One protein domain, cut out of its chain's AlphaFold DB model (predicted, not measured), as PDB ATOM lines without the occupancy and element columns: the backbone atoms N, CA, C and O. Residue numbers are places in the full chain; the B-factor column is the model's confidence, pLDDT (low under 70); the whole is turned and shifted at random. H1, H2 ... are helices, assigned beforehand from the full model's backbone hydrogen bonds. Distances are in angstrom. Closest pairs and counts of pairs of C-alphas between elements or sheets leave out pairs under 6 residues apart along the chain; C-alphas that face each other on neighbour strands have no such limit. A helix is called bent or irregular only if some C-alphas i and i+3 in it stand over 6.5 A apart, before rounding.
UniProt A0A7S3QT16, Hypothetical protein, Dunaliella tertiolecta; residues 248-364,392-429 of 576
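What this domain is: This is residues 248 to 364 and 392 to 429 of the 576 residues of the protein "Hypothetical protein" of Dunaliella tertiolecta (UniProt A0A7S3QT16). A long bundle of four helices or arms, H2, H5, H6 and H7b, runs lengthwise with H5 in its middle. At one end H1 prolongs the H2 side and the arm H7a folds back from H7b; towards the other end H4 packs steeply on H2 and H5, and the loop of residues 274 to 293 runs from H2 to the small H3. The printed part has 155 residues, with seven named helices in the order H1 to H7 and no named strand, an all-helix class. It is only just compact, close to loose, with a radius of gyration of the C-alphas of 17.7 A, and elongated, spanning 56 by 33 by 29 A.

How they stand to each other: H1, residues 248 to 260, touches no helix and meets H2, residues 263 to 273, only through their link. H3, residues 294 to 297, and H4, residues 300 to 309, only just touch, with 3 pairs of C-alphas within 8 A, and only at the corner, closest at Asn 296 and Trp 302, 5.8 A. H4 touches H2 at a steep tilt of 54 degrees, the C-alphas of Val 272 and Leu 304 being closest at 5.5 A. H5, residues 311 to 334, touches H4 with residues 313 to 315 alone, closest at the C-alphas of Gly 307 and Phe 314, 5.1 A. H2 and H5 are close but not clearly touching, with closest C-alphas Ala 265 and Leu 318 at 6.6 A, opposite ways at a shallow tilt of 9 degrees. H5 and H6, residues 340 to 356, form a helical hairpin with a shallow tilt of 21 degrees, closest at the C-alphas of Phe 327 and Ile 340, 7.4 A. H6 touches H2 with residues 350 to 354 alone, closest at the C-alphas of Gly 269 and Phe 354, 6.2 A. H7, residues 400 to 429, was assigned as one helix by its hydrogen bonds but is bent, with C-alphas 408 and 411 9.4 A apart; its arms are H7a, residues 400 to 408, and H7b, residues 411 to 429. H7b touches H5, opposite ways at a shallow tilt of 31 degrees, closest at the C-alphas of Asp 324 and Tyr 422, 5.0 A. Every O i to N i+4 pair is within hydrogen-bond range in H1, H2, H4 and H7a, against 17 of 20 in H5, 10 of 13 in H6 and 10 of 15 in H7b; H3 is too short for such a pair.

Where its parts are: H1 begins at C-alpha 248, (-14.470, 41.063, -17.801). H5 is 32.1 A long from first to last C-alpha, H7b 27.7 A and H6 23.9 A. H6 is irregular, only just, with C-alphas 345 and 348 6.8 A apart, and has a kink of 33 degrees near residue 347; H7b is irregular too, with C-alphas 411 and 414 7.1 A apart. H7b ends at C-alpha 429, (10.971, 32.611, -32.731).

The domain as a whole: The C-alphas farthest apart are those of Ala 281 and Gln 408, 57.7 A. Residues 365 to 391 are not printed, and C-alphas 364 and 392 are 38.1 A apart across the cut. The link from H2 to H3 is long, with 20 residues. The mean pLDDT of the printed part is 93.3, and no printed residue is under 70.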
ATOM      1  N   VAL A 248     -15.467  41.467 -18.814       93.25
ATOM      2  CA  VAL A 248     -14.470  41.063 -17.801       93.25
ATOM      3  C   VAL A 248     -14.271  39.540 -17.799       93.25
ATOM      4  O   VAL A 248     -13.137  39.074 -17.728       93.25
ATOM      5  N   TRP A 249     -15.350  38.771 -17.970       94.06
ATOM      6  CA  TRP A 249     -15.302  37.312 -18.093       94.06
ATOM      7  C   TRP A 249     -14.584  36.842 -19.361       94.06
ATOM      8  O   TRP A 249     -13.790  35.909 -19.294       94.06
ATOM      9  N   SER A 250     -14.807  37.505 -20.499       93.38
ATOM     10  CA  SER A 250     -14.103  37.220 -21.757       93.38
ATOM     11  C   SER A 250     -12.603  37.501 -21.634       93.38
ATOM     12  O   SER A 250     -11.790  36.690 -22.067       93.38
ATOM     13  N   ASN A 251     -12.236  38.619 -20.998       94.75
ATOM     14  CA  ASN A 251     -10.840  38.998 -20.782       94.75
ATOM     15  C   ASN A 251     -10.128  38.016 -19.836       94.75
ATOM     16  O   ASN A 251      -9.028  37.553 -20.129       94.75
ATOM     17  N   LEU A 252     -10.790  37.640 -18.735       95.31
ATOM     18  CA  LEU A 252     -10.291  36.636 -17.796       95.31
ATOM     19  C   LEU A 252     -10.142  35.260 -18.460       95.31
ATOM     20  O   LEU A 252      -9.123  34.606 -18.265       95.31
ATOM     21  N   LEU A 253     -11.113  34.831 -19.273       95.12
ATOM     22  CA  LEU A 253     -11.038  33.565 -20.003       95.12
ATOM     23  C   LEU A 253      -9.872  33.557 -21.002       95.12
ATOM     24  O   LEU A 253      -9.107  32.599 -21.025       95.12
ATOM     25  N   ASN A 254      -9.688  34.631 -21.776       95.38
ATOM     26  CA  ASN A 254      -8.560  34.747 -22.702       95.38
ATOM     27  C   ASN A 254      -7.212  34.783 -21.965       95.38
ATOM     28  O   ASN A 254      -6.277  34.109 -22.389       95.38
ATOM     29  N   PHE A 255      -7.112  35.473 -20.823       94.94
ATOM     30  CA  PHE A 255      -5.924  35.418 -19.964       94.94
ATOM     31  C   PHE A 255      -5.651  33.998 -19.432       94.94
ATOM     32  O   PHE A 255      -4.515  33.530 -19.481       94.94
ATOM     33  N   LEU A 256      -6.681  33.279 -18.974       96.06
ATOM     34  CA  LEU A 256      -6.546  31.900 -18.497       96.06
ATOM     35  C   LEU A 256      -6.135  30.938 -19.620       96.06
ATOM     36  O   LEU A 256      -5.276  30.094 -19.387       96.06
ATOM     37  N   ILE A 257      -6.670  31.095 -20.837       95.19
ATOM     38  CA  ILE A 257      -6.223  30.359 -22.032       95.19
ATOM     39  C   ILE A 257      -4.749  30.669 -22.317       95.19
ATOM     40  O   ILE A 257      -3.949  29.743 -22.456       95.19
ATOM     41  N   MET A 258      -4.372  31.953 -22.332       94.44
ATOM     42  CA  MET A 258      -2.995  32.396 -22.558       94.44
ATOM     43  C   MET A 258      -2.021  31.783 -21.548       94.44
ATOM     44  O   MET A 258      -0.931  31.396 -21.946       94.44
ATOM     45  N   VAL A 259      -2.387  31.646 -20.271       94.12
ATOM     46  CA  VAL A 259      -1.544  30.964 -19.271       94.12
ATOM     47  C   VAL A 259      -1.556  29.443 -19.468       94.12
ATOM     48  O   VAL A 259      -0.497  28.816 -19.460       94.12
ATOM     49  N   ALA A 260      -2.731  28.839 -19.662       94.00
ATOM     50  CA  ALA A 260      -2.906  27.389 -19.681       94.00
ATOM     51  C   ALA A 260      -2.139  26.694 -20.817       94.00
ATOM     52  O   ALA A 260      -1.576  25.622 -20.590       94.00
ATOM     53  N   VAL A 261      -2.072  27.294 -22.013       93.38
ATOM     54  CA  VAL A 261      -1.398  26.662 -23.163       93.38
ATOM     55  C   VAL A 261       0.114  26.482 -22.969       93.38
ATOM     56  O   VAL A 261       0.662  25.512 -23.488       93.38
ATOM     57  N   ALA A 262       0.788  27.327 -22.176       91.69
ATOM     58  CA  ALA A 262       2.209  27.146 -21.854       91.69
ATOM     59  C   ALA A 262       2.474  26.039 -20.828       91.69
ATOM     60  O   ALA A 262       3.578  25.493 -20.819       91.69
ATOM     61  N   LEU A 263       1.518  25.706 -19.950       92.44
ATOM     62  CA  LEU A 263       1.782  24.847 -18.786       92.44
ATOM     63  C   LEU A 263       2.396  23.476 -19.136       92.44
ATOM     64  O   LEU A 263       3.340  23.091 -18.445       92.44
ATOM     65  N   PRO A 264       1.967  22.752 -20.195       90.94
ATOM     66  CA  PRO A 264       2.599  21.487 -20.575       90.94
ATOM     67  C   PRO A 264       4.058  21.668 -21.011       90.94
ATOM     68  O   PRO A 264       4.934  20.934 -20.558       90.94
ATOM     69  N   ALA A 265       4.338  22.674 -21.846       92.00
ATOM     70  CA  ALA A 265       5.684  22.952 -22.342       92.00
ATOM     71  C   ALA A 265       6.623  23.424 -21.221       92.00
ATOM     72  O   ALA A 265       7.749  22.941 -21.102       92.00
ATOM     73  N   LEU A 266       6.126  24.308 -20.351       94.19
ATOM     74  CA  LEU A 266       6.844  24.791 -19.177       94.19
ATOM     75  C   LEU A 266       7.166  23.650 -18.201       94.19
ATOM     76  O   LEU A 266       8.287  23.583 -17.707       94.19
ATOM     77  N   LYS A 267       6.221  22.730 -17.954       95.19
ATOM     78  CA  LYS A 267       6.432  21.587 -17.053       95.19
ATOM     79  C   LYS A 267       7.540  20.663 -17.558       95.19
ATOM     80  O   LYS A 267       8.465  20.393 -16.804       95.19
ATOM     81  N   ILE A 268       7.488  20.240 -18.825       95.19
ATOM     82  CA  ILE A 268       8.514  19.352 -19.400       95.19
ATOM     83  C   ILE A 268       9.878  20.063 -19.439       95.19
ATOM     84  O   ILE A 268      10.895  19.455 -19.114       95.19
ATOM     85  N   GLY A 269       9.914  21.363 -19.761       96.75
ATOM     86  CA  GLY A 269      11.143  22.162 -19.709       96.75
ATOM     87  C   GLY A 269      11.761  22.237 -18.306       96.75
ATOM     88  O   GLY A 269      12.965  22.029 -18.163       96.75
ATOM     89  N   ILE A 270      10.947  22.475 -17.271       97.44
ATOM     90  CA  ILE A 270      11.388  22.466 -15.865       97.44
ATOM     91  C   ILE A 270      11.883  21.076 -15.457       97.44
ATOM     92  O   ILE A 270      12.920  20.978 -14.803       97.44
ATOM     93  N   ASP A 271      11.187  20.011 -15.862       97.25
ATOM     94  CA  ASP A 271      11.573  18.640 -15.522       97.25
ATOM     95  C   ASP A 271      12.942  18.286 -16.120       97.25
ATOM     96  O   ASP A 271      13.781  17.738 -15.412       97.25
ATOM     97  N   VAL A 272      13.222  18.684 -17.370       97.38
ATOM     98  CA  VAL A 272      14.556  18.542 -17.992       97.38
ATOM     99  C   VAL A 272      15.622  19.338 -17.232       97.38
ATOM    100  O   VAL A 272      16.707  18.815 -16.982       97.38
ATOM    101  N   CYS A 273      15.318  20.575 -16.827       97.25
ATOM    102  CA  CYS A 273      16.223  21.414 -16.027       97.25
ATOM    103  C   CYS A 273      16.420  20.905 -14.583       97.25
ATOM    104  O   CYS A 273      17.286  21.405 -13.873       97.25
ATOM    105  N   SER A 274      15.631  19.918 -14.143       96.75
ATOM    106  CA  SER A 274      15.722  19.296 -12.814       96.75
ATOM    107  C   SER A 274      16.475  17.956 -12.821       96.75
ATOM    108  O   SER A 274      16.549  17.293 -11.786       96.75
ATOM    109  N   LEU A 275      17.007  17.526 -13.972       96.25
ATOM    110  CA  LEU A 275      17.774  16.282 -14.100       96.25
ATOM    111  C   LEU A 275      19.234  16.467 -13.634       96.25
ATOM    112  O   LEU A 275      19.777  17.561 -13.795       96.25
ATOM    113  N   PRO A 276      19.900  15.413 -13.114       95.06
ATOM    114  CA  PRO A 276      21.293  15.493 -12.662       95.06
ATOM    115  C   PRO A 276      22.277  15.927 -13.756       95.06
ATOM    116  O   PRO A 276      22.060  15.672 -14.946       95.06
ATOM    117  N   GLY A 277      23.397  16.520 -13.349       91.06
ATOM    118  CA  GLY A 277      24.498  16.911 -14.229       91.06
ATOM    119  C   GLY A 277      25.123  15.726 -14.989       91.06
ATOM    120  O   GLY A 277      24.839  14.562 -14.687       91.06
ATOM    121  N   PRO A 278      25.955  15.982 -16.012       87.81
ATOM    122  CA  PRO A 278      26.497  14.935 -16.872       87.81
ATOM    123  C   PRO A 278      27.478  14.029 -16.116       87.81
ATOM    124  O   PRO A 278      28.561  14.459 -15.728       87.81
ATOM    125  N   GLY A 279      27.110  12.755 -15.954       85.06
ATOM    126  CA  GLY A 279      27.915  11.753 -15.243       85.06
ATOM    127  C   GLY A 279      27.590  11.617 -13.752       85.06
ATOM    128  O   GLY A 279      28.242  10.838 -13.059       85.06
ATOM    129  N   GLU A 280      26.582  12.335 -13.254       91.25
ATOM    130  CA  GLU A 280      26.067  12.167 -11.895       91.25
ATOM    131  C   GLU A 280      25.196  10.903 -11.755       91.25
ATOM    132  O   GLU A 280      24.668  10.343 -12.721       91.25
ATOM    133  N   ALA A 281      25.013  10.437 -10.518       86.44
ATOM    134  CA  ALA A 281      24.146   9.299 -10.239       86.44
ATOM    135  C   ALA A 281      22.681   9.649 -10.563       86.44
ATOM    136  O   ALA A 281      22.035  10.400  -9.837       86.44
ATOM    137  N   GLY A 282      22.161   9.085 -11.658       85.06
ATOM    138  CA  GLY A 282      20.806   9.346 -12.146       85.06
ATOM    139  C   GLY A 282      20.716  10.235 -13.390       85.06
ATOM    140  O   GLY A 282      19.597  10.553 -13.792       85.06
ATOM    141  N   SER A 283      21.832  10.614 -14.036       88.88
ATOM    142  CA  SER A 283      21.765  11.221 -15.377       88.88
ATOM    143  C   SER A 283      20.968  10.312 -16.336       88.88
ATOM    144  O   SER A 283      21.170   9.092 -16.335       88.88
ATOM    145  N   PRO A 284      20.087  10.859 -17.193       91.19
ATOM    146  CA  PRO A 284      19.323  10.055 -18.145       91.19
ATOM    147  C   PRO A 284      20.256   9.376 -19.167       91.19
ATOM    148  O   PRO A 284      21.118  10.053 -19.728       91.19
ATOM    149  N   PRO A 285      20.087   8.081 -19.498       87.56
ATOM    150  CA  PRO A 285      20.913   7.441 -20.522       87.56
ATOM    151  C   PRO A 285      20.742   8.109 -21.902       87.56
ATOM    152  O   PRO A 285      19.620   8.520 -22.226       87.56
ATOM    153  N   PRO A 286      21.801   8.178 -22.735       87.19
ATOM    154  CA  PRO A 286      21.724   8.715 -24.094       87.19
ATOM    155  C   PRO A 286      20.584   8.108 -24.919       87.19
ATOM    156  O   PRO A 286      20.303   6.912 -24.829       87.19
ATOM    157  N   LEU A 287      19.941   8.928 -25.760       83.75
ATOM    158  CA  LEU A 287      18.956   8.441 -26.730       83.75
ATOM    159  C   LEU A 287      19.640   7.506 -27.744       83.75
ATOM    160  O   LEU A 287      20.505   7.978 -28.484       83.75
ATOM    161  N   PRO A 288      19.248   6.218 -27.837       70.12
ATOM    162  CA  PRO A 288      19.880   5.282 -28.767       70.12
ATOM    163  C   PRO A 288      19.531   5.602 -30.226       70.12
ATOM    164  O   PRO A 288      20.347   5.389 -31.118       70.12
ATOM    165  N   LYS A 289      18.326   6.135 -30.468       83.62
ATOM    166  CA  LYS A 289      17.857   6.646 -31.760       83.62
ATOM    167  C   LYS A 289      16.831   7.763 -31.564       83.62
ATOM    168  O   LYS A 289      16.161   7.831 -30.535       83.62
ATOM    169  N   ILE A 290      16.682   8.603 -32.586       86.62
ATOM    170  CA  ILE A 290      15.634   9.623 -32.685       86.62
ATOM    171  C   ILE A 290      14.599   9.100 -33.686       86.62
ATOM    172  O   ILE A 290      14.826   9.140 -34.891       86.62
ATOM    173  N   GLU A 291      13.478   8.580 -33.189       87.69
ATOM    174  CA  GLU A 291      12.394   8.027 -34.012       87.69
ATOM    175  C   GLU A 291      11.065   8.669 -33.584       87.69
ATOM    176  O   GLU A 291      10.666   8.552 -32.425       87.69
ATOM    177  N   LEU A 292      10.370   9.354 -34.499       87.19
ATOM    178  CA  LEU A 292       9.119  10.080 -34.219       87.19
ATOM    179  C   LEU A 292       7.895   9.146 -34.256       87.19
ATOM    180  O   LEU A 292       6.957   9.339 -35.025       87.19
ATOM    181  N   THR A 293       7.925   8.090 -33.443       91.50
ATOM    182  CA  THR A 293       6.808   7.146 -33.296       91.50
ATOM    183  C   THR A 293       5.771   7.676 -32.305       91.50
ATOM    184  O   THR A 293       6.103   8.425 -31.385       91.50
ATOM    185  N   LEU A 294       4.512   7.241 -32.430       89.88
ATOM    186  CA  LEU A 294       3.455   7.620 -31.483       89.88
ATOM    187  C   LEU A 294       3.802   7.231 -30.033       89.88
ATOM    188  O   LEU A 294       3.521   7.998 -29.121       89.88
ATOM    189  N   ALA A 295       4.459   6.082 -29.831       90.88
ATOM    190  CA  ALA A 295       4.897   5.615 -28.513       90.88
ATOM    191  C   ALA A 295       6.008   6.485 -27.897       90.88
ATOM    192  O   ALA A 295       6.042   6.669 -26.683       90.88
ATOM    193  N   ASN A 296       6.897   7.050 -28.719       90.25
ATOM    194  CA  ASN A 296       7.911   7.997 -28.257       90.25
ATOM    195  C   ASN A 296       7.288   9.368 -27.955       90.25
ATOM    196  O   ASN A 296       7.561   9.948 -26.909       90.25
ATOM    197  N   LEU A 297       6.386   9.851 -28.817       88.94
ATOM    198  CA  LEU A 297       5.704  11.138 -28.638       88.94
ATOM    199  C   LEU A 297       4.794  11.183 -27.396       88.94
ATOM    200  O   LEU A 297       4.599  12.263 -26.841       88.94
ATOM    201  N   THR A 298       4.273  10.044 -26.928       90.44
ATOM    202  CA  THR A 298       3.521   9.943 -25.660       90.44
ATOM    203  C   THR A 298       4.385   9.579 -24.444       90.44
ATOM    204  O   THR A 298       3.884   9.596 -23.320       90.44
ATOM    205  N   SER A 299       5.677   9.278 -24.624       93.25
ATOM    206  CA  SER A 299       6.580   8.878 -23.539       93.25
ATOM    207  C   SER A 299       7.285  10.081 -22.908       93.25
ATOM    208  O   SER A 299       8.140  10.717 -23.523       93.25
ATOM    209  N   MET A 300       6.983  10.361 -21.636       93.44
ATOM    210  CA  MET A 300       7.677  11.409 -20.875       93.44
ATOM    211  C   MET A 300       9.187  11.134 -20.766       93.44
ATOM    212  O   MET A 300       9.986  12.046 -20.938       93.44
ATOM    213  N   ASP A 301       9.593   9.877 -20.560       93.25
ATOM    214  CA  ASP A 301      11.007   9.473 -20.523       93.25
ATOM    215  C   ASP A 301      11.739   9.802 -21.839       93.25
ATOM    216  O   ASP A 301      12.869  10.296 -21.815       93.25
ATOM    217  N   TRP A 302      11.076   9.628 -22.989       94.00
ATOM    218  CA  TRP A 302      11.635  10.012 -24.286       94.00
ATOM    219  C   TRP A 302      11.821  11.532 -24.397       94.00
ATOM    220  O   TRP A 302      12.901  11.985 -24.780       94.00
ATOM    221  N   TRP A 303      10.817  12.321 -23.998       95.06
ATOM    222  CA  TRP A 303      10.900  13.788 -23.984       95.06
ATOM    223  C   TRP A 303      11.986  14.318 -23.041       95.06
ATOM    224  O   TRP A 303      12.728  15.222 -23.427       95.06
ATOM    225  N   LEU A 304      12.133  13.735 -21.848       95.50
ATOM    226  CA  LEU A 304      13.174  14.109 -20.886       95.50
ATOM    227  C   LEU A 304      14.580  13.843 -21.445       95.50
ATOM    228  O   LEU A 304      15.439  14.725 -21.416       95.50
ATOM    229  N   ARG A 305      14.806  12.660 -22.036       94.88
ATOM    230  CA  ARG A 305      16.080  12.331 -22.700       94.88
ATOM    231  C   ARG A 305      16.334  13.193 -23.936       94.88
ATOM    232  O   ARG A 305      17.489  13.517 -24.209       94.88
ATOM    233  N   LEU A 306      15.291  13.567 -24.681       95.69
ATOM    234  CA  LEU A 306      15.410  14.452 -25.841       95.69
ATOM    235  C   LEU A 306      15.823  15.863 -25.418       95.69
ATOM    236  O   LEU A 306      16.749  16.413 -26.010       95.69
ATOM    237  N   GLY A 307      15.189  16.415 -24.381       96.00
ATOM    238  CA  GLY A 307      15.575  17.698 -23.795       96.00
ATOM    239  C   GLY A 307      17.033  17.699 -23.366       96.00
ATOM    240  O   GLY A 307      17.792  18.548 -23.816       96.00
ATOM    241  N   TYR A 308      17.436  16.680 -22.606       96.06
ATOM    242  CA  TYR A 308      18.791  16.551 -22.080       96.06
ATOM    243  C   TYR A 308      19.863  16.377 -23.174       96.06
ATOM    244  O   TYR A 308      20.858  17.097 -23.202       96.06
ATOM    245  N   TRP A 309      19.685  15.426 -24.100       95.38
ATOM    246  CA  TRP A 309      20.732  15.040 -25.062       95.38
ATOM    247  C   TRP A 309      20.640  15.731 -26.429       95.38
ATOM    248  O   TRP A 309      21.588  15.650 -27.220       95.38
ATOM    249  N   LYS A 310      19.502  16.364 -26.749       95.62
ATOM    250  CA  LYS A 310      19.225  17.059 -28.021       95.62
ATOM    251  C   LYS A 310      18.408  18.356 -27.803       95.62
ATOM    252  O   LYS A 310      17.402  18.548 -28.490       95.62
ATOM    253  N   PRO A 311      18.844  19.283 -26.923       96.19
ATOM    254  CA  PRO A 311      18.064  20.461 -26.509       96.19
ATOM    255  C   PRO A 311      17.547  21.333 -27.667       96.19
ATOM    256  O   PRO A 311      16.409  21.789 -27.619       96.19
ATOM    257  N   LEU A 312      18.325  21.512 -28.744       96.19
ATOM    258  CA  LEU A 312      17.870  22.229 -29.948       96.19
ATOM    259  C   LEU A 312      16.659  21.550 -30.618       96.19
ATOM    260  O   LEU A 312      15.686  22.219 -30.963       96.19
ATOM    261  N   LEU A 313      16.696  20.224 -30.791       95.94
ATOM    262  CA  LEU A 313      15.595  19.466 -31.398       95.94
ATOM    263  C   LEU A 313      14.383  19.406 -30.463       95.94
ATOM    264  O   LEU A 313      13.254  19.532 -30.927       95.94
ATOM    265  N   PHE A 314      14.616  19.274 -29.156       96.81
ATOM    266  CA  PHE A 314      13.568  19.363 -28.143       96.81
ATOM    267  C   PHE A 314      12.807  20.689 -28.230       96.81
ATOM    268  O   PHE A 314      11.586  20.662 -28.340       96.81
ATOM    269  N   VAL A 315      13.502  21.834 -28.278       97.31
ATOM    270  CA  VAL A 315      12.858  23.155 -28.409       97.31
ATOM    271  C   VAL A 315      12.058  23.274 -29.712       97.31
ATOM    272  O   VAL A 315      10.931  23.758 -29.672       97.31
ATOM    273  N   ASN A 316      12.578  22.777 -30.843       96.38
ATOM    274  CA  ASN A 316      11.851  22.780 -32.123       96.38
ATOM    275  C   ASN A 316      10.582  21.905 -32.081       96.38
ATOM    276  O   ASN A 316       9.515  22.343 -32.501       96.38
ATOM    277  N   LEU A 317      10.654  20.676 -31.555       95.81
ATOM    278  CA  LEU A 317       9.469  19.812 -31.463       95.81
ATOM    279  C   LEU A 317       8.456  20.331 -30.432       95.81
ATOM    280  O   LEU A 317       7.251  20.239 -30.657       95.81
ATOM    281  N   LEU A 318       8.923  20.909 -29.323       94.69
ATOM    282  CA  LEU A 318       8.054  21.493 -28.306       94.69
ATOM    283  C   LEU A 318       7.330  22.737 -28.843       94.69
ATOM    284  O   LEU A 318       6.129  22.880 -28.623       94.69
ATOM    285  N   ALA A 319       8.024  23.588 -29.603       95.31
ATOM    286  CA  ALA A 319       7.417  24.712 -30.308       95.31
ATOM    287  C   ALA A 319       6.452  24.247 -31.415       95.31
ATOM    288  O   ALA A 319       5.360  24.794 -31.508       95.31
ATOM    289  N   PHE A 320       6.761  23.185 -32.166       96.12
ATOM    290  CA  PHE A 320       5.821  22.601 -33.132       96.12
ATOM    291  C   PHE A 320       4.510  22.144 -32.466       96.12
ATOM    292  O   PHE A 320       3.421  22.534 -32.880       96.12
ATOM    293  N   PHE A 321       4.567  21.356 -31.387       94.69
ATOM    294  CA  PHE A 321       3.332  20.891 -30.740       94.69
ATOM    295  C   PHE A 321       2.598  21.993 -29.956       94.69
ATOM    296  O   PHE A 321       1.368  21.975 -29.898       94.69
ATOM    297  N   ASN A 322       3.313  22.954 -29.361       92.31
ATOM    298  CA  ASN A 322       2.706  24.001 -28.535       92.31
ATOM    299  C   ASN A 322       2.244  25.226 -29.346       92.31
ATOM    300  O   ASN A 322       1.131  25.699 -29.143       92.31
ATOM    301  N   VAL A 323       3.051  25.702 -30.295       92.38
ATOM    302  CA  VAL A 323       2.726  26.845 -31.163       92.38
ATOM    303  C   VAL A 323       1.997  26.376 -32.419       92.38
ATOM    304  O   VAL A 323       0.856  26.785 -32.631       92.38
ATOM    305  N   ASP A 324       2.596  25.492 -33.226       95.44
ATOM    306  CA  ASP A 324       2.029  25.155 -34.543       95.44
ATOM    307  C   ASP A 324       0.741  24.347 -34.444       95.44
ATOM    308  O   ASP A 324      -0.220  24.641 -35.146       95.44
ATOM    309  N   VAL A 325       0.683  23.354 -33.554       95.81
ATOM    310  CA  VAL A 325      -0.515  22.517 -33.387       95.81
ATOM    311  C   VAL A 325      -1.494  23.133 -32.383       95.81
ATOM    312  O   VAL A 325      -2.642  23.404 -32.737       95.81
ATOM    313  N   LEU A 326      -1.082  23.368 -31.130       95.56
ATOM    314  CA  LEU A 326      -2.016  23.779 -30.074       95.56
ATOM    315  C   LEU A 326      -2.554  25.211 -30.256       95.56
ATOM    316  O   LEU A 326      -3.770  25.389 -30.154       95.56
ATOM    317  N   PHE A 327      -1.732  26.228 -30.557       95.19
ATOM    318  CA  PHE A 327      -2.278  27.585 -30.751       95.19
ATOM    319  C   PHE A 327      -3.130  27.678 -32.024       95.19
ATOM    320  O   PHE A 327      -4.132  28.394 -32.023       95.19
ATOM    321  N   TRP A 328      -2.792  26.931 -33.083       96.25
ATOM    322  CA  TRP A 328      -3.629  26.837 -34.283       96.25
ATOM    323  C   TRP A 328      -4.998  26.216 -33.982       96.25
ATOM    324  O   TRP A 328      -6.009  26.767 -34.419       96.25
ATOM    325  N   ILE A 329      -5.060  25.138 -33.184       96.44
ATOM    326  CA  ILE A 329      -6.325  24.538 -32.715       96.44
ATOM    327  C   ILE A 329      -7.140  25.555 -31.905       96.44
ATOM    328  O   ILE A 329      -8.329  25.730 -32.176       96.44
ATOM    329  N   VAL A 330      -6.519  26.265 -30.955       95.50
ATOM    330  CA  VAL A 330      -7.202  27.320 -30.183       95.50
ATOM    331  C   VAL A 330      -7.741  28.412 -31.112       95.50
ATOM    332  O   VAL A 330      -8.887  28.828 -30.952       95.50
ATOM    333  N   ALA A 331      -6.986  28.814 -32.134       94.75
ATOM    334  CA  ALA A 331      -7.436  29.795 -33.115       94.75
ATOM    335  C   ALA A 331      -8.571  29.291 -34.021       94.75
ATOM    336  O   ALA A 331      -9.450  30.082 -34.361       94.75
ATOM    337  N   GLN A 332      -8.624  27.995 -34.357       94.88
ATOM    338  CA  GLN A 332      -9.770  27.423 -35.082       94.88
ATOM    339  C   GLN A 332     -11.032  27.388 -34.206       94.88
ATOM    340  O   GLN A 332     -12.135  27.574 -34.713       94.88
ATOM    341  N   ILE A 333     -10.881  27.190 -32.890       94.81
ATOM    342  CA  ILE A 333     -11.987  27.208 -31.919       94.81
ATOM    343  C   ILE A 333     -12.482  28.640 -31.655       94.81
ATOM    344  O   ILE A 333     -13.685  28.867 -31.566       94.81
ATOM    345  N   GLN A 334     -11.571  29.612 -31.525       92.44
ATOM    346  CA  GLN A 334     -11.913  31.012 -31.233       92.44
ATOM    347  C   GLN A 334     -12.229  31.850 -32.484       92.44
ATOM    348  O   GLN A 334     -12.794  32.933 -32.357       92.44
ATOM    349  N   GLY A 335     -11.863  31.382 -33.682       90.88
ATOM    350  CA  GLY A 335     -11.987  32.138 -34.933       90.88
ATOM    351  C   GLY A 335     -10.982  33.287 -35.074       90.88
ATOM    352  O   GLY A 335     -11.207  34.194 -35.873       90.88
ATOM    353  N   THR A 336      -9.900  33.288 -34.287       91.19
ATOM    354  CA  THR A 336      -8.898  34.362 -34.264       91.19
ATOM    355  C   THR A 336      -7.526  33.878 -33.783       91.19
ATOM    356  O   THR A 336      -7.406  33.061 -32.874       91.19
ATOM    357  N   THR A 337      -6.479  34.427 -34.391       92.81
ATOM    358  CA  THR A 337      -5.058  34.093 -34.216       92.81
ATOM    359  C   THR A 337      -4.340  34.882 -33.111       92.81
ATOM    360  O   THR A 337      -3.149  34.657 -32.890       92.81
ATOM    361  N   TRP A 338      -5.041  35.770 -32.386       92.94
ATOM    362  CA  TRP A 338      -4.490  36.738 -31.412       92.94
ATOM    363  C   TRP A 338      -3.474  36.179 -30.397       92.94
ATOM    364  O   TRP A 338      -2.632  36.925 -29.901       92.94
ATOM    365  N   LEU A 339      -3.565  34.887 -30.069       93.88
ATOM    366  CA  LEU A 339      -2.747  34.205 -29.066       93.88
ATOM    367  C   LEU A 339      -1.241  34.231 -29.391       93.88
ATOM    368  O   LEU A 339      -0.426  34.156 -28.474       93.88
ATOM    369  N   ILE A 340      -0.850  34.385 -30.662       92.44
ATOM    370  CA  ILE A 340       0.569  34.441 -31.052       92.44
ATOM    371  C   ILE A 340       1.261  35.756 -30.638       92.44
ATOM    372  O   ILE A 340       2.450  35.747 -30.317       92.44
ATOM    373  N   ASP A 341       0.529  36.874 -30.586       91.69
ATOM    374  CA  ASP A 341       1.067  38.207 -30.276       91.69
ATOM    375  C   ASP A 341       1.695  38.331 -28.870       91.69
ATOM    376  O   ASP A 341       2.825  38.815 -28.780       91.69
ATOM    377  N   PRO A 342       1.047  37.911 -27.758       92.50
ATOM    378  CA  PRO A 342       1.699  37.925 -26.448       92.50
ATOM    379  C   PRO A 342       2.831  36.890 -26.363       92.50
ATOM    380  O   PRO A 342       3.843  37.130 -25.710       92.50
ATOM    381  N   TYR A 343       2.715  35.755 -27.059       93.50
ATOM    382  CA  TYR A 343       3.738  34.709 -27.023       93.50
ATOM    383  C   TYR A 343       5.047  35.104 -27.716       93.50
ATOM    384  O   TYR A 343       6.108  34.624 -27.310       93.50
ATOM    385  N   TRP A 344       5.011  36.065 -28.644       91.81
ATOM    386  CA  TRP A 344       6.208  36.720 -29.180       91.81
ATOM    387  C   TRP A 344       7.086  37.383 -28.109       91.81
ATOM    388  O   TRP A 344       8.301  37.473 -28.283       91.81
ATOM    389  N   THR A 345       6.506  37.827 -26.989       91.44
ATOM    390  CA  THR A 345       7.271  38.429 -25.885       91.44
ATOM    391  C   THR A 345       7.792  37.376 -24.904       91.44
ATOM    392  O   THR A 345       8.840  37.578 -24.286       91.44
ATOM    393  N   LEU A 346       7.090  36.244 -24.772       93.69
ATOM    394  CA  LEU A 346       7.341  35.222 -23.752       93.69
ATOM    395  C   LEU A 346       8.279  34.103 -24.220       93.69
ATOM    396  O   LEU A 346       9.178  33.718 -23.472       93.69
ATOM    397  N   ILE A 347       8.111  33.589 -25.445       95.62
ATOM    398  CA  ILE A 347       8.859  32.421 -25.948       95.62
ATOM    399  C   ILE A 347      10.381  32.618 -25.867       95.62
ATOM    400  O   ILE A 347      11.051  31.714 -25.363       95.62
ATOM    401  N   PRO A 348      10.956  33.787 -26.226       97.00
ATOM    402  CA  PRO A 348      12.390  34.006 -26.074       97.00
ATOM    403  C   PRO A 348      12.894  33.912 -24.629       97.00
ATOM    404  O   PRO A 348      14.003  33.428 -24.417       97.00
ATOM    405  N   LEU A 349      12.090  34.293 -23.625       96.50
ATOM    406  CA  LEU A 349      12.460  34.116 -22.215       96.50
ATOM    407  C   LEU A 349      12.355  32.662 -21.756       96.50
ATOM    408  O   LEU A 349      13.180  32.227 -20.955       96.50
ATOM    409  N   LEU A 350      11.372  31.910 -22.253       96.38
ATOM    410  CA  LEU A 350      11.229  30.486 -21.936       96.38
ATOM    411  C   LEU A 350      12.394  29.676 -22.525       96.38
ATOM    412  O   LEU A 350      12.989  28.862 -21.822       96.38
ATOM    413  N   ILE A 351      12.783  29.966 -23.771       97.94
ATOM    414  CA  ILE A 351      13.953  29.363 -24.426       97.94
ATOM    415  C   ILE A 351      15.254  29.790 -23.723       97.94
ATOM    416  O   ILE A 351      16.112  28.946 -23.464       97.94
ATOM    417  N   GLN A 352      15.387  31.067 -23.334       97.81
ATOM    418  CA  GLN A 352      16.517  31.533 -22.522       97.81
ATOM    419  C   GLN A 352      16.617  30.762 -21.202       97.81
ATOM    420  O   GLN A 352      17.693  30.274 -20.873       97.81
ATOM    421  N   ALA A 353      15.521  30.658 -20.447       97.50
ATOM    422  CA  ALA A 353      15.500  29.981 -19.155       97.50
ATOM    423  C   ALA A 353      15.834  28.489 -19.293       97.50
ATOM    424  O   ALA A 353      16.639  27.981 -18.517       97.50
ATOM    425  N   PHE A 354      15.286  27.819 -20.312       98.31
ATOM    426  CA  PHE A 354      15.589  26.420 -20.609       98.31
ATOM    427  C   PHE A 354      17.085  26.194 -20.867       98.31
ATOM    428  O   PHE A 354      17.674  25.320 -20.242       98.31
ATOM    429  N   TYR A 355      17.732  26.998 -21.720       98.31
ATOM    430  CA  TYR A 355      19.176  26.858 -21.953       98.31
ATOM    431  C   TYR A 355      20.029  27.326 -20.761       98.31
ATOM    432  O   TYR A 355      21.086  26.754 -20.514       98.31
ATOM    433  N   GLN A 356      19.582  28.337 -20.007       97.75
ATOM    434  CA  GLN A 356      20.301  28.893 -18.854       97.75
ATOM    435  C   GLN A 356      20.344  27.947 -17.648       97.75
ATOM    436  O   GLN A 356      21.335  27.953 -16.920       97.75
ATOM    437  N   TYR A 357      19.286  27.164 -17.431       97.44
ATOM    438  CA  TYR A 357      19.179  26.195 -16.333       97.44
ATOM    439  C   TYR A 357      19.294  24.738 -16.812       97.44
ATOM    440  O   TYR A 357      18.949  23.813 -16.082       97.44
ATOM    441  N   HIS A 358      19.780  24.520 -18.037       98.06
ATOM    442  CA  HIS A 358      19.989  23.183 -18.579       98.06
ATOM    443  C   HIS A 358      21.099  22.439 -17.807       98.06
ATOM    444  O   HIS A 358      22.130  23.053 -17.530       98.06
ATOM    445  N   PRO A 359      21.008  21.117 -17.555       96.19
ATOM    446  CA  PRO A 359      22.064  20.377 -16.847       96.19
ATOM    447  C   PRO A 359      23.413  20.325 -17.587       96.19
ATOM    448  O   PRO A 359      24.435  19.994 -16.995       96.19
ATOM    449  N   LEU A 360      23.421  20.659 -18.885       94.62
ATOM    450  CA  LEU A 360      24.626  20.797 -19.722       94.62
ATOM    451  C   LEU A 360      25.049  22.268 -19.946       94.62
ATOM    452  O   LEU A 360      25.838  22.549 -20.850       94.62
ATOM    453  N   ALA A 361      24.491  23.221 -19.193       96.50
ATOM    454  CA  ALA A 361      24.881  24.625 -19.276       96.50
ATOM    455  C   ALA A 361      26.278  24.839 -18.666       96.50
ATOM    456  O   ALA A 361      26.569  24.400 -17.557       96.50
ATOM    457  N   GLN A 362      27.138  25.548 -19.394       95.25
ATOM    458  CA  GLN A 362      28.527  25.837 -19.013       95.25
ATOM    459  C   GLN A 362      28.917  27.278 -19.384       95.25
ATOM    460  O   GLN A 362      30.017  27.543 -19.853       95.25
ATOM    461  N   ALA A 363      27.973  28.209 -19.245       94.94
ATOM    462  CA  ALA A 363      28.122  29.596 -19.672       94.94
ATOM    463  C   ALA A 363      29.257  30.337 -18.943       94.94
ATOM    464  O   ALA A 363      29.369  30.263 -17.718       94.94
ATOM    465  N   ASP A 364      30.007  31.173 -19.668       96.69
ATOM    466  CA  ASP A 364      30.716  32.299 -19.045       96.69
ATOM    467  C   ASP A 364      29.717  33.168 -18.254       96.69
ATOM    468  O   ASP A 364      28.673  33.571 -18.778       96.69
ATOM    469  N   TRP A 392      -4.892  46.310 -21.842       90.81
ATOM    470  CA  TRP A 392      -5.075  45.123 -20.977       90.81
ATOM    471  C   TRP A 392      -6.230  44.175 -21.377       90.81
ATOM    472  O   TRP A 392      -6.720  43.414 -20.539       90.81
ATOM    473  N   GLN A 393      -6.663  44.189 -22.643       93.12
ATOM    474  CA  GLN A 393      -7.739  43.336 -23.161       93.12
ATOM    475  C   GLN A 393      -7.201  42.196 -24.045       93.12
ATOM    476  O   GLN A 393      -7.015  42.342 -25.254       93.12
ATOM    477  N   PHE A 394      -6.967  41.029 -23.444       92.31
ATOM    478  CA  PHE A 394      -6.475  39.836 -24.133       92.31
ATOM    479  C   PHE A 394      -7.508  39.330 -25.150       92.31
ATOM    480  O   PHE A 394      -8.662  39.068 -24.807       92.31
ATOM    481  N   GLY A 395      -7.102  39.203 -26.414       90.06
ATOM    482  CA  GLY A 395      -7.956  38.719 -27.506       90.06
ATOM    483  C   GLY A 395      -9.107  39.646 -27.919       90.06
ATOM    484  O   GLY A 395      -9.981  39.214 -28.663       90.06
ATOM    485  N   ALA A 396      -9.128  40.912 -27.482       88.94
ATOM    486  CA  ALA A 396     -10.102  41.900 -27.971       88.94
ATOM    487  C   ALA A 396      -9.812  42.385 -29.404       88.94
ATOM    488  O   ALA A 396     -10.678  42.967 -30.058       88.94
ATOM    489  N   ARG A 397      -8.589  42.161 -29.895       88.12
ATOM    490  CA  ARG A 397      -8.145  42.504 -31.246       88.12
ATOM    491  C   ARG A 397      -7.076  41.519 -31.719       88.12
ATOM    492  O   ARG A 397      -6.278  41.017 -30.932       88.12
ATOM    493  N   GLU A 398      -7.064  41.291 -33.024       88.75
ATOM    494  CA  GLU A 398      -6.073  40.505 -33.760       88.75
ATOM    495  C   GLU A 398      -5.094  41.430 -34.508       88.75
ATOM    496  O   GLU A 398      -5.441  42.572 -34.831       88.75
ATOM    497  N   ASP A 399      -3.884  40.957 -34.826       89.69
ATOM    498  CA  ASP A 399      -3.041  41.668 -35.787       89.69
ATOM    499  C   ASP A 399      -3.710  41.682 -37.172       89.69
ATOM    500  O   ASP A 399      -3.970  40.648 -37.792       89.69
ATOM    501  N   TRP A 400      -3.958  42.896 -37.660       90.38
ATOM    502  CA  TRP A 400      -4.652  43.184 -38.912       90.38
ATOM    503  C   TRP A 400      -4.101  42.438 -40.135       90.38
ATOM    504  O   TRP A 400      -4.856  42.215 -41.079       90.38
ATOM    505  N   ARG A 401      -2.818  42.044 -40.134       90.69
ATOM    506  CA  ARG A 401      -2.207  41.261 -41.217       90.69
ATOM    507  C   ARG A 401      -2.901  39.907 -41.364       90.69
ATOM    508  O   ARG A 401      -3.245  39.529 -42.479       90.69
ATOM    509  N   TYR A 402      -3.175  39.218 -40.256       90.56
ATOM    510  CA  TYR A 402      -3.917  37.955 -40.269       90.56
ATOM    511  C   TYR A 402      -5.377  38.180 -40.663       90.56
ATOM    512  O   TYR A 402      -5.907  37.435 -41.482       90.56
ATOM    513  N   THR A 403      -6.001  39.253 -40.170       89.88
ATOM    514  CA  THR A 403      -7.394  39.591 -40.499       89.88
ATOM    515  C   THR A 403      -7.586  39.923 -41.986       89.88
ATOM    516  O   THR A 403      -8.637  39.626 -42.552       89.88
ATOM    517  N   ASP A 404      -6.597  40.537 -42.641       89.38
ATOM    518  CA  ASP A 404      -6.649  40.856 -44.074       89.38
ATOM    519  C   ASP A 404      -6.294  39.639 -44.951       89.38
ATOM    520  O   ASP A 404      -6.990  39.387 -45.937       89.38
ATOM    521  N   LEU A 405      -5.331  38.801 -44.543       89.94
ATOM    522  CA  LEU A 405      -5.086  37.491 -45.169       89.94
ATOM    523  C   LEU A 405      -6.321  36.572 -45.061       89.94
ATOM    524  O   LEU A 405      -6.696  35.914 -46.033       89.94
ATOM    525  N   ALA A 406      -7.021  36.579 -43.923       91.19
ATOM    526  CA  ALA A 406      -8.255  35.821 -43.722       91.19
ATOM    527  C   ALA A 406      -9.362  36.223 -44.711       91.19
ATOM    528  O   ALA A 406     -10.065  35.358 -45.233       91.19
ATOM    529  N   LYS A 407      -9.486  37.520 -45.032       91.56
ATOM    530  CA  LYS A 407     -10.406  38.011 -46.075       91.56
ATOM    531  C   LYS A 407      -9.956  37.587 -47.472       91.56
ATOM    532  O   LYS A 407     -10.792  37.189 -48.275       91.56
ATOM    533  N   GLN A 408      -8.653  37.666 -47.755       92.31
ATOM    534  CA  GLN A 408      -8.077  37.345 -49.063       92.31
ATOM    535  C   GLN A 408      -8.222  35.859 -49.425       92.31
ATOM    536  O   GLN A 408      -8.526  35.532 -50.571       92.31
ATOM    537  N   TYR A 409      -8.019  34.961 -48.456       91.81
ATOM    538  CA  TYR A 409      -8.040  33.509 -48.673       91.81
ATOM    539  C   TYR A 409      -9.351  32.831 -48.242       91.81
ATOM    540  O   TYR A 409      -9.643  31.719 -48.686       91.81
ATOM    541  N   GLY A 410     -10.178  33.478 -47.415       93.06
ATOM    542  CA  GLY A 410     -11.532  33.028 -47.084       93.06
ATOM    543  C   GLY A 410     -11.593  31.570 -46.616       93.06
ATOM    544  O   GLY A 410     -11.025  31.203 -45.591       93.06
ATOM    545  N   ARG A 411     -12.273  30.709 -47.387       91.94
ATOM    546  CA  ARG A 411     -12.546  29.306 -47.013       91.94
ATOM    547  C   ARG A 411     -11.295  28.426 -46.855       91.94
ATOM    548  O   ARG A 411     -11.395  27.410 -46.178       91.94
ATOM    549  N   ILE A 412     -10.142  28.791 -47.434       94.88
ATOM    550  CA  ILE A 412      -8.875  28.048 -47.251       94.88
ATOM    551  C   ILE A 412      -7.977  28.647 -46.150       94.88
ATOM    552  O   ILE A 412      -6.993  28.020 -45.755       94.88
ATOM    553  N   TRP A 413      -8.328  29.812 -45.586       93.00
ATOM    554  CA  TRP A 413      -7.564  30.444 -44.502       93.00
ATOM    555  C   TRP A 413      -7.325  29.543 -43.273       93.00
ATOM    556  O   TRP A 413      -6.192  29.540 -42.795       93.00
ATOM    557  N   PRO A 414      -8.280  28.714 -42.794       92.06
ATOM    558  CA  PRO A 414      -8.021  27.763 -41.708       92.06
ATOM    559  C   PRO A 414      -6.769  26.907 -41.935       92.06
ATOM    560  O   PRO A 414      -5.913  26.822 -41.058       92.06
ATOM    561  N   VAL A 415      -6.598  26.359 -43.143       93.00
ATOM    562  CA  VAL A 415      -5.439  25.524 -43.501       93.00
ATOM    563  C   VAL A 415      -4.198  26.375 -43.782       93.00
ATOM    564  O   VAL A 415      -3.115  26.040 -43.311       93.00
ATOM    565  N   LEU A 416      -4.330  27.492 -44.509       93.81
ATOM    566  CA  LEU A 416      -3.180  28.353 -44.811       93.81
ATOM    567  C   LEU A 416      -2.597  29.025 -43.564       93.81
ATOM    568  O   LEU A 416      -1.386  29.206 -43.509       93.81
ATOM    569  N   SER A 417      -3.409  29.343 -42.553       93.62
ATOM    570  CA  SER A 417      -2.946  29.963 -41.304       93.62
ATOM    571  C   SER A 417      -1.940  29.090 -40.546       93.62
ATOM    572  O   SER A 417      -1.010  29.631 -39.953       93.62
ATOM    573  N   PHE A 418      -2.034  27.756 -40.631       95.94
ATOM    574  CA  PHE A 418      -1.028  26.847 -40.064       95.94
ATOM    575  C   PHE A 418       0.375  27.136 -40.624       95.94
ATOM    576  O   PHE A 418       1.342  27.222 -39.874       95.94
ATOM    577  N   PHE A 419       0.480  27.351 -41.938       94.38
ATOM    578  CA  PHE A 419       1.753  27.593 -42.619       94.38
ATOM    579  C   PHE A 419       2.168  29.071 -42.598       94.38
ATOM    580  O   PHE A 419       3.311  29.381 -42.281       94.38
ATOM    581  N   ALA A 420       1.251  29.978 -42.942       90.06
ATOM    582  CA  ALA A 420       1.517  31.407 -43.128       90.06
ATOM    583  C   ALA A 420       1.537  32.208 -41.815       90.06
ATOM    584  O   ALA A 420       2.211  33.234 -41.741       90.06
ATOM    585  N   THR A 421       0.820  31.743 -40.787       92.12
ATOM    586  CA  THR A 421       0.985  32.223 -39.412       92.12
ATOM    587  C   THR A 421       1.925  31.274 -38.676       92.12
ATOM    588  O   THR A 421       3.114  31.559 -38.589       92.12
ATOM    589  N   TYR A 422       1.434  30.151 -38.155       95.44
ATOM    590  CA  TYR A 422       2.108  29.480 -37.038       95.44
ATOM    591  C   TYR A 422       3.514  28.969 -37.367       95.44
ATOM    592  O   TYR A 422       4.461  29.422 -36.728       95.44
ATOM    593  N   LEU A 423       3.675  28.168 -38.424       95.75
ATOM    594  CA  LEU A 423       4.971  27.596 -38.802       95.75
ATOM    595  C   LEU A 423       6.038  28.672 -39.087       95.75
ATOM    596  O   LEU A 423       7.186  28.533 -38.669       95.75
ATOM    597  N   VAL A 424       5.670  29.773 -39.755       94.00
ATOM    598  CA  VAL A 424       6.579  30.918 -39.957       94.00
ATOM    599  C   VAL A 424       6.949  31.562 -38.621       94.00
ATOM    600  O   VAL A 424       8.129  31.820 -38.382       94.00
ATOM    601  N   GLN A 425       5.981  31.780 -37.726       93.19
ATOM    602  CA  GLN A 425       6.236  32.391 -36.418       93.19
ATOM    603  C   GLN A 425       7.086  31.489 -35.505       93.19
ATOM    604  O   GLN A 425       7.960  31.999 -34.806       93.19
ATOM    605  N   HIS A 426       6.917  30.165 -35.556       95.56
ATOM    606  CA  HIS A 426       7.802  29.195 -34.905       95.56
ATOM    607  C   HIS A 426       9.233  29.297 -35.456       95.56
ATOM    608  O   HIS A 426      10.162  29.522 -34.676       95.56
ATOM    609  N   VAL A 427       9.428  29.202 -36.778       95.81
ATOM    610  CA  VAL A 427      10.771  29.277 -37.389       95.81
ATOM    611  C   VAL A 427      11.448  30.624 -37.097       95.81
ATOM    612  O   VAL A 427      12.650  30.649 -36.832       95.81
ATOM    613  N   MET A 428      10.699  31.732 -37.046       94.75
ATOM    614  CA  MET A 428      11.219  33.023 -36.574       94.75
ATOM    615  C   MET A 428      11.632  32.965 -35.094       94.75
ATOM    616  O   MET A 428      12.781  33.262 -34.779       94.75
ATOM    617  N   LEU A 429      10.740  32.558 -34.182       95.38
ATOM    618  CA  LEU A 429      10.971  32.611 -32.731       95.38
ATOM    619  C   LEU A 429      12.068  31.659 -32.238       95.38
ATOM    620  O   LEU A 429      12.896  32.051 -31.411       95.38
TER     621      LEU A 429